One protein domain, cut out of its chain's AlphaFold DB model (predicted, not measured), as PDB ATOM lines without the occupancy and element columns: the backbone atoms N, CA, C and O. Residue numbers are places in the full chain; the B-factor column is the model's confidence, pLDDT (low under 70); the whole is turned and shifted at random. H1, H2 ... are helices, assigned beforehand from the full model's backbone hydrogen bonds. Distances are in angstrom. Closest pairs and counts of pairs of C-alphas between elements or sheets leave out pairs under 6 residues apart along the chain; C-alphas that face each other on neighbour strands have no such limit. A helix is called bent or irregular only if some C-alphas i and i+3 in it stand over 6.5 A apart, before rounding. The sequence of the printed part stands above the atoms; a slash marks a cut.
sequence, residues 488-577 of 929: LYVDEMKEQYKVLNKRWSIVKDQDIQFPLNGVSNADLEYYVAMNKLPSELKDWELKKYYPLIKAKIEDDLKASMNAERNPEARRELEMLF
ATOM      1  N   LEU A 488     116.286  74.966 117.534       88.44
ATOM      2  CA  LEU A 488     116.274  76.080 118.486       88.44
ATOM      3  C   LEU A 488     117.485  76.067 119.431       88.44
ATOM      4  O   LEU A 488     117.978  77.122 119.841       88.44
ATOM      5  N   TYR A 489     117.968  74.881 119.797       89.44
ATOM      6  CA  TYR A 489     119.193  74.723 120.571       89.44
ATOM      7  C   TYR A 489     120.428  75.175 119.783       89.44
ATOM      8  O   TYR A 489     121.249  75.913 120.331       89.44
ATOM      9  N   VAL A 490     120.555  74.782 118.512       85.62
ATOM     10  CA  VAL A 490     121.668  75.184 117.639       85.62
ATOM     11  C   VAL A 490     121.729  76.706 117.519       85.62
ATOM     12  O   VAL A 490     122.799  77.302 117.675       85.62
ATOM     13  N   ASP A 491     120.587  77.358 117.310       84.56
ATOM     14  CA  ASP A 491     120.524  78.817 117.228       84.56
ATOM     15  C   ASP A 491     120.899  79.498 118.547       84.56
ATOM     16  O   ASP A 491     121.657  80.474 118.553       84.56
ATOM     17  N   GLU A 492     120.462  78.946 119.681       89.88
ATOM     18  CA  GLU A 492     120.919  79.409 120.990       89.88
ATOM     19  C   GLU A 492     122.440  79.236 121.137       89.88
ATOM     20  O   GLU A 492     123.113  80.150 121.610       89.88
ATOM     21  N   MET A 493     123.022  78.116 120.698       89.31
ATOM     22  CA  MET A 493     124.469  77.886 120.778       89.31
ATOM     23  C   MET A 493     125.274  78.870 119.922       89.31
ATOM     24  O   MET A 493     126.311  79.356 120.382       89.31
ATOM     25  N   LYS A 494     124.785  79.253 118.734       86.62
ATOM     26  CA  LYS A 494     125.412  80.299 117.901       86.62
ATOM     27  C   LYS A 494     125.472  81.645 118.634       86.62
ATOM     28  O   LYS A 494     126.495  82.334 118.593       86.62
ATOM     29  N   GLU A 495     124.394  82.034 119.317       89.69
ATOM     30  CA  GLU A 495     124.363  83.259 120.130       89.69
ATOM     31  C   GLU A 495     125.299  83.156 121.338       89.69
ATOM     32  O   GLU A 495     126.098  84.058 121.610       89.69
ATOM     33  N   GLN A 496     125.240  82.028 122.039       92.25
ATOM     34  CA  GLN A 496     126.019  81.786 123.243       92.25
ATOM     35  C   GLN A 496     127.522  81.682 122.965       92.25
ATOM     36  O   GLN A 496     128.318  82.122 123.792       92.25
ATOM     37  N   TYR A 497     127.933  81.214 121.786       90.69
ATOM     38  CA  TYR A 497     129.333  81.232 121.356       90.69
ATOM     39  C   TYR A 497     129.884  82.664 121.245       90.69
ATOM     40  O   TYR A 497     130.998  82.958 121.692       90.69
ATOM     41  N   LYS A 498     129.080  83.606 120.727       91.19
ATOM     42  CA  LYS A 498     129.448  85.034 120.685       91.19
ATOM     43  C   LYS A 498     129.577  85.608 122.099       91.19
ATOM     44  O   LYS A 498     130.535  86.329 122.388       91.19
ATOM     45  N   VAL A 499     128.643  85.262 122.988       92.56
ATOM     46  CA  VAL A 499     128.683  85.661 124.406       92.56
ATOM     47  C   VAL A 499     129.930  85.107 125.093       92.56
ATOM     48  O   VAL A 499     130.612  85.856 125.792       92.56
ATOM     49  N   LEU A 500     130.252  83.833 124.865       92.00
ATOM     50  CA  LEU A 500     131.410  83.153 125.436       92.00
ATOM     51  C   LEU A 500     132.705  83.900 125.101       92.00
ATOM     52  O   LEU A 500     133.446  84.279 126.006       92.00
ATOM     53  N   ASN A 501     132.949  84.169 123.816       90.88
ATOM     54  CA  ASN A 501     134.165  84.848 123.365       90.88
ATOM     55  C   ASN A 501     134.262  86.283 123.898       90.88
ATOM     56  O   ASN A 501     135.328  86.707 124.350       90.88
ATOM     57  N   LYS A 502     133.139  87.014 123.924       92.88
ATOM     58  CA  LYS A 502     133.091  88.361 124.503       92.88
ATOM     59  C   LYS A 502     133.419  88.340 125.996       92.88
ATOM     60  O   LYS A 502     134.273  89.102 126.439       92.88
ATOM     61  N   ARG A 503     132.775  87.470 126.778       93.06
ATOM     62  CA  ARG A 503     133.034  87.363 128.224       93.06
ATOM     63  C   ARG A 503     134.462  86.919 128.512       93.06
ATOM     64  O   ARG A 503     135.106  87.493 129.382       93.06
ATOM     65  N   TRP A 504     134.980  85.959 127.749       92.44
ATOM     66  CA  TRP A 504     136.354  85.490 127.902       92.44
ATOM     67  C   TRP A 504     137.377  86.606 127.694       92.44
ATOM     68  O   TRP A 504     138.302  86.729 128.491       92.44
ATOM     69  N   SER A 505     137.170  87.477 126.699       91.69
ATOM     70  CA  SER A 505     138.062  88.621 126.449       91.69
ATOM     71  C   SER A 505     138.186  89.586 127.636       91.69
ATOM     72  O   SER A 505     139.214  90.240 127.768       91.69
ATOM     73  N   ILE A 506     137.170  89.639 128.503       89.38
ATOM     74  CA  ILE A 506     137.129  90.482 129.705       89.38
ATOM     75  C   ILE A 506     137.775  89.764 130.896       89.38
ATOM     76  O   ILE A 506     138.465  90.384 131.697       89.38
ATOM     77  N   VAL A 507     137.526  88.461 131.025       89.62
ATOM     78  CA  VAL A 507     137.825  87.669 132.228       89.62
ATOM     79  C   VAL A 507     139.234  87.066 132.217       89.62
ATOM     80  O   VAL A 507     139.804  86.840 133.284       89.62
ATOM     81  N   LYS A 508     139.813  86.804 131.038       87.62
ATOM     82  CA  LYS A 508     141.089  86.079 130.899       87.62
ATOM     83  C   LYS A 508     142.248  86.703 131.693       87.62
ATOM     84  O   LYS A 508     143.012  85.967 132.315       87.62
ATOM     85  N   ASP A 509     142.302  88.034 131.742       87.31
ATOM     86  CA  ASP A 509     143.392  88.802 132.356       87.31
ATOM     87  C   ASP A 509     143.044  89.287 133.778       87.31
ATOM     88  O   ASP A 509     143.864  89.916 134.441       87.31
ATOM     89  N   GLN A 510     141.832  89.001 134.272       86.06
ATOM     90  CA  GLN A 510     141.419  89.384 135.622       86.06
ATOM     91  C   GLN A 510     141.972  88.409 136.657       86.06
ATOM     92  O   GLN A 510     141.867  87.187 136.498       86.06
ATOM     93  N   ASP A 511     142.507  88.941 137.753       82.31
ATOM     94  CA  ASP A 511     142.837  88.139 138.923       82.31
ATOM     95  C   ASP A 511     141.554  87.833 139.706       82.31
ATOM     96  O   ASP A 511     140.985  88.688 140.386       82.31
ATOM     97  N   ILE A 512     141.031  86.622 139.515       76.94
ATOM     98  CA  ILE A 512     139.767  86.183 140.103       76.94
ATOM     99  C   ILE A 512     140.094  85.168 141.180       76.94
ATOM    100  O   ILE A 512     140.550  84.063 140.887       76.94
ATOM    101  N   GLN A 513     139.805  85.538 142.425       70.38
ATOM    102  CA  GLN A 513     139.917  84.616 143.542       70.38
ATOM    103  C   GLN A 513     138.872  83.508 143.414       70.38
ATOM    104  O   GLN A 513     137.666  83.758 143.313       70.38
ATOM    105  N   PHE A 514     139.350  82.267 143.434       66.94
ATOM    106  CA  PHE A 514     138.483  81.108 143.555       66.94
ATOM    107  C   PHE A 514     137.864  81.092 144.955       66.94
ATOM    108  O   PHE A 514     138.548  81.421 145.928       66.94
ATOM    109  N   PRO A 515     136.578  80.729 145.092       61.78
ATOM    110  CA  PRO A 515     135.987  80.572 146.411       61.78
ATOM    111  C   PRO A 515     136.792  79.533 147.211       61.78
ATOM    112  O   PRO A 515     136.850  78.369 146.835       61.78
ATOM    113  N   LEU A 516     137.405  79.971 148.318       42.22
ATOM    114  CA  LEU A 516     138.187  79.139 149.250       42.22
ATOM    115  C   LEU A 516     137.324  78.130 150.032       42.22
ATOM    116  O   LEU A 516     137.858  77.236 150.680       42.22
ATOM    117  N   ASN A 517     135.996  78.254 149.956       42.94
ATOM    118  CA  ASN A 517     135.053  77.429 150.700       42.94
ATOM    119  C   ASN A 517     134.250  76.522 149.769       42.94
ATOM    120  O   ASN A 517     133.402  76.995 149.009       42.94
ATOM    121  N   GLY A 518     134.447  75.215 149.927       39.09
ATOM    122  CA  GLY A 518     133.484  74.202 149.517       39.09
ATOM    123  C   GLY A 518     134.156  72.895 149.144       39.09
ATOM    124  O   GLY A 518     134.812  72.815 148.115       39.09
ATOM    125  N   VAL A 519     133.939  71.867 149.961       39.62
ATOM    126  CA  VAL A 519     134.212  70.445 149.697       39.62
ATOM    127  C   VAL A 519     133.311  69.968 148.546       39.62
ATOM    128  O   VAL A 519     132.390  69.179 148.717       39.62
ATOM    129  N   SER A 520     133.493  70.558 147.375       53.75
ATOM    130  CA  SER A 520     132.729  70.292 146.171       53.75
ATOM    131  C   SER A 520     133.518  69.277 145.358       53.75
ATOM    132  O   SER A 520     134.690  69.482 145.043       53.75
ATOM    133  N   ASN A 521     132.889  68.137 145.079       71.94
ATOM    134  CA  ASN A 521     133.422  67.135 144.172       71.94
ATOM    135  C   ASN A 521     133.759  67.826 142.837       71.94
ATOM    136  O   ASN A 521     132.853  68.291 142.144       71.94
ATOM    137  N   ALA A 522     135.048  67.917 142.492       78.81
ATOM    138  CA  ALA A 522     135.520  68.631 141.303       78.81
ATOM    139  C   ALA A 522     134.820  68.152 140.018       78.81
ATOM    140  O   ALA A 522     134.585  68.952 139.112       78.81
ATOM    141  N   ASP A 523     134.431  66.873 139.971       83.31
ATOM    142  CA  ASP A 523     133.674  66.296 138.865       83.31
ATOM    143  C   ASP A 523     132.238  66.841 138.793       83.31
ATOM    144  O   ASP A 523     131.789  67.243 137.721       83.31
ATOM    145  N   LEU A 524     131.526  66.937 139.921       86.69
ATOM    146  CA  LEU A 524     130.188  67.543 139.968       86.69
ATOM    147  C   LEU A 524     130.239  69.011 139.534       86.69
ATOM    148  O   LEU A 524     129.418  69.475 138.746       86.69
ATOM    149  N   GLU A 525     131.238  69.734 140.031       87.31
ATOM    150  CA  GLU A 525     131.503  71.127 139.688       87.31
ATOM    151  C   GLU A 525     131.692  71.326 138.177       87.31
ATOM    152  O   GLU A 525     131.137  72.260 137.590       87.31
ATOM    153  N   TYR A 526     132.457  70.426 137.555       88.81
ATOM    154  CA  TYR A 526     132.664  70.378 136.116       88.81
ATOM    155  C   TYR A 526     131.346  70.144 135.368       88.81
ATOM    156  O   TYR A 526     130.980  70.959 134.519       88.81
ATOM    157  N   TYR A 527     130.583  69.102 135.708       88.69
ATOM    158  CA  TYR A 527     129.326  68.797 135.016       88.69
ATOM    159  C   TYR A 527     128.295  69.926 135.129       88.69
ATOM    160  O   TYR A 527     127.667  70.304 134.141       88.69
ATOM    161  N   VAL A 528     128.171  70.541 136.308       89.75
ATOM    162  CA  VAL A 528     127.290  71.700 136.512       89.75
ATOM    163  C   VAL A 528     127.698  72.871 135.621       89.75
ATOM    164  O   VAL A 528     126.829  73.552 135.074       89.75
ATOM    165  N   ALA A 529     129.001  73.126 135.467       90.00
ATOM    166  CA  ALA A 529     129.493  74.169 134.575       90.00
ATOM    167  C   ALA A 529     129.192  73.849 133.101       90.00
ATOM    168  O   ALA A 529     128.737  74.731 132.377       90.00
ATOM    169  N   MET A 530     129.352  72.593 132.675       88.88
ATOM    170  CA  MET A 530     129.076  72.154 131.298       88.88
ATOM    171  C   MET A 530     127.587  72.200 130.906       88.88
ATOM    172  O   MET A 530     127.270  72.197 129.711       88.88
ATOM    173  N   ASN A 531     126.688  72.268 131.892       89.31
ATOM    174  CA  ASN A 531     125.234  72.373 131.710       89.31
ATOM    175  C   ASN A 531     124.694  73.805 131.783       89.31
ATOM    176  O   ASN A 531     123.521  74.066 131.479       89.31
ATOM    177  N   LYS A 532     125.537  74.754 132.196       93.50
ATOM    178  CA  LYS A 532     125.229  76.182 132.146       93.50
ATOM    179  C   LYS A 532     125.473  76.719 130.744       93.50
ATOM    180  O   LYS A 532     126.429  76.346 130.071       93.50
ATOM    181  N   LEU A 533     124.640  77.667 130.330       93.50
ATOM    182  CA  LEU A 533     124.944  78.472 129.154       93.50
ATOM    183  C   LEU A 533     126.147  79.379 129.456       93.50
ATOM    184  O   LEU A 533     126.311  79.818 130.598       93.50
ATOM    185  N   PRO A 534     126.947  79.760 128.449       93.69
ATOM    186  CA  PRO A 534     127.981  80.780 128.592       93.69
ATOM    187  C   PRO A 534     127.517  82.064 129.285       93.69
ATOM    188  O   PRO A 534     128.281  82.661 130.038       93.69
ATOM    189  N   SER A 535     126.265  82.486 129.093       92.50
ATOM    190  CA  SER A 535     125.669  83.626 129.804       92.50
ATOM    191  C   SER A 535     125.392  83.393 131.299       92.50
ATOM    192  O   SER A 535     125.173  84.352 132.031       92.50
ATOM    193  N   GLU A 536     125.378  82.144 131.761       93.56
ATOM    194  CA  GLU A 536     125.028  81.731 133.131       93.56
ATOM    195  C   GLU A 536     126.251  81.380 133.992       93.56
ATOM    196  O   GLU A 536     126.139  81.285 135.216       93.56
ATOM    197  N   LEU A 537     127.416  81.181 133.369       91.38
ATOM    198  CA  LEU A 537     128.667  80.887 134.067       91.38
ATOM    199  C   LEU A 537     129.089  82.052 134.961       91.38
ATOM    200  O   LEU A 537     128.987  83.220 134.574       91.38
ATOM    201  N   LYS A 538     129.637  81.748 136.134       90.94
ATOM    202  CA  LYS A 538     130.396  82.722 136.928       90.94
ATOM    203  C   LYS A 538     131.761  82.955 136.280       90.94
ATOM    204  O   LYS A 538     132.271  82.080 135.587       90.94
ATOM    205  N   ASP A 539     132.379  84.105 136.530       90.25
ATOM    206  CA  ASP A 539     133.644  84.451 135.866       90.25
ATOM    207  C   ASP A 539     134.781  83.471 136.213       90.25
ATOM    208  O   ASP A 539     135.547  83.083 135.335       90.25
ATOM    209  N   TRP A 540     134.833  82.961 137.449       87.94
ATOM    210  CA  TRP A 540     135.793  81.914 137.823       87.94
ATOM    211  C   TRP A 540     135.499  80.555 137.159       87.94
ATOM    212  O   TRP A 540     136.436  79.845 136.806       87.94
ATOM    213  N   GLU A 541     134.222  80.194 136.954       90.38
ATOM    214  CA  GLU A 541     133.826  78.957 136.252       90.38
ATOM    215  C   GLU A 541     134.248  79.045 134.786       90.38
ATOM    216  O   GLU A 541     134.840  78.114 134.245       90.38
ATOM    217  N   LEU A 542     133.994  80.203 134.169       90.56
ATOM    218  CA  LEU A 542     134.438  80.508 132.818       90.56
ATOM    219  C   LEU A 542     135.963  80.410 132.721       90.56
ATOM    220  O   LEU A 542     136.460  79.725 131.837       90.56
ATOM    221  N   LYS A 543     136.710  81.024 133.646       90.19
ATOM    222  CA  LYS A 543     138.180  80.975 133.634       90.19
ATOM    223  C   LYS A 543     138.735  79.561 133.792       90.19
ATOM    224  O   LYS A 543     139.698  79.214 133.116       90.19
ATOM    225  N   LYS A 544     138.108  78.742 134.640       90.44
ATOM    226  CA  LYS A 544     138.510  77.351 134.889       90.44
ATOM    227  C   LYS A 544     138.200  76.425 133.706       90.44
ATOM    228  O   LYS A 544     139.018  75.568 133.391       90.44
ATOM    229  N   TYR A 545     137.047  76.590 133.051       92.00
ATOM    230  CA  TYR A 545     136.518  75.606 132.093       92.00
ATOM    231  C   TYR A 545     136.390  76.101 130.641       92.00
ATOM    232  O   TYR A 545     135.911  75.351 129.790       92.00
ATOM    233  N   TYR A 546     136.829  77.325 130.318       92.50
ATOM    234  CA  TYR A 546     136.673  77.924 128.982       92.50
ATOM    235  C   TYR A 546     137.073  77.007 127.812       92.50
ATOM    236  O   TYR A 546     136.250  76.868 126.904       92.50
ATOM    237  N   PRO A 547     138.256  76.347 127.794       91.88
ATOM    238  CA  PRO A 547     138.650  75.518 126.654       91.88
ATOM    239  C   PRO A 547     137.675  74.365 126.388       91.88
ATOM    240  O   PRO A 547     137.338  74.100 125.238       91.88
ATOM    241  N   LEU A 548     137.177  73.729 127.452       92.75
ATOM    242  CA  LEU A 548     136.257  72.591 127.371       92.75
ATOM    243  C   LEU A 548     134.864  73.031 126.908       92.75
ATOM    244  O   LEU A 548     134.262  72.394 126.051       92.75
ATOM    245  N   ILE A 549     134.373  74.157 127.432       91.94
ATOM    246  CA  ILE A 549     133.076  74.724 127.041       91.94
ATOM    247  C   ILE A 549     133.111  75.180 125.582       91.94
ATOM    248  O   ILE A 549     132.172  74.923 124.832       91.94
ATOM    249  N   LYS A 550     134.205  75.829 125.167       92.50
ATOM    250  CA  LYS A 550     134.410  76.243 123.779       92.50
ATOM    251  C   LYS A 550     134.412  75.035 122.842       92.50
ATOM    252  O   LYS A 550     133.679  75.064 121.861       92.50
ATOM    253  N   ALA A 551     135.183  73.994 123.165       91.50
ATOM    254  CA  ALA A 551     135.247  72.773 122.367       91.50
ATOM    255  C   ALA A 551     133.869  72.109 122.237       91.50
ATOM    256  O   ALA A 551     133.430  71.867 121.122       91.50
ATOM    257  N   LYS A 552     133.134  71.937 123.349       89.50
ATOM    258  CA  LYS A 552     131.770  71.381 123.332       89.50
ATOM    259  C   LYS A 552     130.847  72.156 122.386       89.50
ATOM    260  O   LYS A 552     130.209  71.550 121.536       89.50
ATOM    261  N   ILE A 553     130.804  73.487 122.496       87.31
ATOM    262  CA  ILE A 553     129.941  74.313 121.634       87.31
ATOM    263  C   ILE A 553     130.377  74.224 120.168       87.31
ATOM    264  O   ILE A 553     129.531  74.152 119.283       87.31
ATOM    265  N   GLU A 554     131.681  74.235 119.889       86.75
ATOM    266  CA  GLU A 554     132.187  74.076 118.523       86.75
ATOM    267  C   GLU A 554     131.842  72.708 117.939       86.75
ATOM    268  O   GLU A 554     131.471  72.642 116.770       86.75
ATOM    269  N   ASP A 555     131.923  71.641 118.729       85.44
ATOM    270  CA  ASP A 555     131.560  70.291 118.306       85.44
ATOM    271  C   ASP A 555     130.051  70.164 118.078       85.44
ATOM    272  O   ASP A 555     129.636  69.632 117.050       85.44
ATOM    273  N   ASP A 556     129.227  70.732 118.963       82.38
ATOM    274  CA  ASP A 556     127.772  70.788 118.803       82.38
ATOM    275  C   ASP A 556     127.378  71.557 117.520       82.38
ATOM    276  O   ASP A 556     126.536  71.096 116.742       82.38
ATOM    277  N   LEU A 557     128.029  72.695 117.240       81.06
ATOM    278  CA  LEU A 557     127.800  73.482 116.020       81.06
ATOM    279  C   LEU A 557     128.332  72.783 114.760       81.06
ATOM    280  O   LEU A 557     127.665  72.806 113.726       81.06
ATOM    281  N   LYS A 558     129.505  72.139 114.820       78.69
ATOM    282  CA  LYS A 558     130.057  71.357 113.700       78.69
ATOM    283  C   LYS A 558     129.182  70.153 113.376       78.69
ATOM    284  O   LYS A 558     128.956  69.890 112.200       78.69
ATOM    285  N   ALA A 559     128.686  69.441 114.387       71.38
ATOM    286  CA  ALA A 559     127.776  68.315 114.201       71.38
ATOM    287  C   ALA A 559     126.497  68.757 113.475       71.38
ATOM    288  O   ALA A 559     126.087  68.110 112.514       71.38
ATOM    289  N   SER A 560     125.935  69.910 113.856       68.56
ATOM    290  CA  SER A 560     124.812  70.535 113.145       68.56
ATOM    291  C   SER A 560     125.169  70.907 111.700       68.56
ATOM    292  O   SER A 560     124.442  70.537 110.782       68.56
ATOM    293  N   MET A 561     126.309  71.562 111.461       62.38
ATOM    294  CA  MET A 561     126.730  71.947 110.106       62.38
ATOM    295  C   MET A 561     127.031  70.744 109.205       62.38
ATOM    296  O   MET A 561     126.792  70.808 108.003       62.38
ATOM    297  N   ASN A 562     127.569  69.654 109.755       58.50
ATOM    298  CA  ASN A 562     127.817  68.420 109.013       58.50
ATOM    299  C   ASN A 562     126.506  67.689 108.691       58.50
ATOM    300  O   ASN A 562     126.382  67.172 107.583       58.50
ATOM    301  N   ALA A 563     125.519  67.715 109.593       54.91
ATOM    302  CA  ALA A 563     124.168  67.227 109.312       54.91
ATOM    303  C   ALA A 563     123.460  68.061 108.224       54.91
ATOM    304  O   ALA A 563     122.768  67.501 107.381       54.91
ATOM    305  N   GLU A 564     123.681  69.382 108.187       48.69
ATOM    306  CA  GLU A 564     123.160  70.271 107.135       48.69
ATOM    307  C   GLU A 564     123.891  70.122 105.786       48.69
ATOM    308  O   GLU A 564     123.288  70.299 104.726       48.69
ATOM    309  N   ARG A 565     125.203  69.837 105.796       40.94
ATOM    310  CA  ARG A 565     126.048  69.784 104.586       40.94
ATOM    311  C   ARG A 565     126.154  68.403 103.959       40.94
ATOM    312  O   ARG A 565     126.440  68.325 102.766       40.94
ATOM    313  N   ASN A 566     125.948  67.341 104.731       44.59
ATOM    314  CA  ASN A 566     126.028  65.976 104.241       44.59
ATOM    315  C   ASN A 566     124.748  65.192 104.585       44.59
ATOM    316  O   ASN A 566     124.681  64.545 105.634       44.59
ATOM    317  N   PRO A 567     123.751  65.201 103.680       49.28
ATOM    318  CA  PRO A 567     122.565  64.363 103.796       49.28
ATOM    319  C   PRO A 567     122.901  62.875 103.946       49.28
ATOM    320  O   PRO A 567     122.096  62.153 104.510       49.28
ATOM    321  N   GLU A 568     124.075  62.405 103.497       41.28
ATOM    322  CA  GLU A 568     124.524  61.021 103.705       41.28
ATOM    323  C   GLU A 568     125.019  60.754 105.130       41.28
ATOM    324  O   GLU A 568     124.792  59.664 105.628       41.28
ATOM    325  N   ALA A 569     125.606  61.733 105.828       41.66
ATOM    326  CA  ALA A 569     125.987  61.593 107.240       41.66
ATOM    327  C   ALA A 569     124.765  61.694 108.172       41.66
ATOM    328  O   ALA A 569     124.684  61.008 109.192       41.66
ATOM    329  N   ARG A 570     123.777  62.520 107.792       46.91
ATOM    330  CA  ARG A 570     122.442  62.522 108.409       46.91
ATOM    331  C   ARG A 570     121.718  61.205 108.112       46.91
ATOM    332  O   ARG A 570     121.223  60.590 109.046       46.91
ATOM    333  N   ARG A 571     121.795  60.700 106.870       44.72
ATOM    334  CA  ARG A 571     121.354  59.346 106.502       44.72
ATOM    335  C   ARG A 571     122.147  58.253 107.204       44.72
ATOM    336  O   ARG A 571     121.546  57.240 107.446       44.72
ATOM    337  N   GLU A 572     123.420  58.379 107.567       39.72
ATOM    338  CA  GLU A 572     124.137  57.350 108.350       39.72
ATOM    339  C   GLU A 572     123.638  57.299 109.799       39.72
ATOM    340  O   GLU A 572     123.436  56.216 110.347       39.72
ATOM    341  N   LEU A 573     123.350  58.463 110.395       41.03
ATOM    342  CA  LEU A 573     122.670  58.571 111.690       41.03
ATOM    343  C   LEU A 573     121.202  58.105 111.630       41.03
ATOM    344  O   LEU A 573     120.723  57.514 112.591       41.03
ATOM    345  N   GLU A 574     120.506  58.317 110.510       41.97
ATOM    346  CA  GLU A 574     119.120  57.878 110.268       41.97
ATOM    347  C   GLU A 574     119.031  56.417 109.772       41.97
ATOM    348  O   GLU A 574     118.051  55.741 110.062       41.97
ATOM    349  N   MET A 575     120.062  55.877 109.113       40.31
ATOM    350  CA  MET A 575     120.195  54.477 108.661       40.31
ATOM    351  C   MET A 575     120.470  53.538 109.832       40.31
ATOM    352  O   MET A 575     120.131  52.359 109.759       40.31
ATOM    353  N   LEU A 576     121.008  54.056 110.942       37.66
ATOM    354  CA  LEU A 576     120.983  53.361 112.229       37.66
ATOM    355  C   LEU A 576     119.547  53.202 112.785       37.66
ATOM    356  O   LEU A 576     119.364  52.432 113.726       37.66
ATOM    357  N   PHE A 577     118.535  53.859 112.186       40.78
ATOM    358  CA  PHE A 577     117.137  53.864 112.646       40.78
ATOM    359  C   PHE A 577     116.029  53.643 111.607       40.78
ATOM    360  O   PHE A 577     114.887  53.471 112.020       40.78
TER     361      PHE A 577
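What this domain is: This is residues 488 to 577 of the 929 residues of the protein "Metallophosphatase" of Candidatus Mancarchaeum acidiphilum (UniProt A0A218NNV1). The kinked helix H3 is the spine: H1 packs along it, short H2 packs on its first part, and short H4 makes a corner at its far end. Residues 516 to 524 stick out. The 90 printed residues, all helix by class with four named helices, H1 to H4, are loose, radius of gyration of the C-alphas 16.4 A, spanning 51 by 28 by 19 A.

How they stand to each other: Start at H1, residues 488 to 507, which touches the hub, H3, residues 539 to 565, opposite ways at a shallow tilt of 34.6 degrees, only just short of steep; the closest C-alphas, of Val 507 and Asp 539, are 6.4 A apart. H2, residues 522 to 530, touches H3 with the closest C-alphas, of Met 530 and Ile 549, 6.4 A apart; H3 does so with residues 541 to 549 alone. H4, residues 567 to 575, touches H3 only at the corner, closest C-alphas Ala 563 and Arg 570, 5.1 A. Every O i to N i+4 pair is within hydrogen-bond range in H2 and H4, 14 of 16 in H1, 21 of 23 in H3.

Where its parts are: Find C-alpha 488 at (116.274, 76.080, 118.486); H1 runs 28.1 A, H2 12.4 A. H3, 35.4 A, kinks by 74 degrees near residue 546 and is irregular, C-alphas 544 and 547 being 8.4 A apart. H4, 11.3 A, ends at C-alpha 575 (120.195, 54.477, 108.661).

The domain as a whole: The printed part has no cut; look for the long link at residues 508 to 521. Residues 514 to 520 and 560 to 577 have pLDDT under 70.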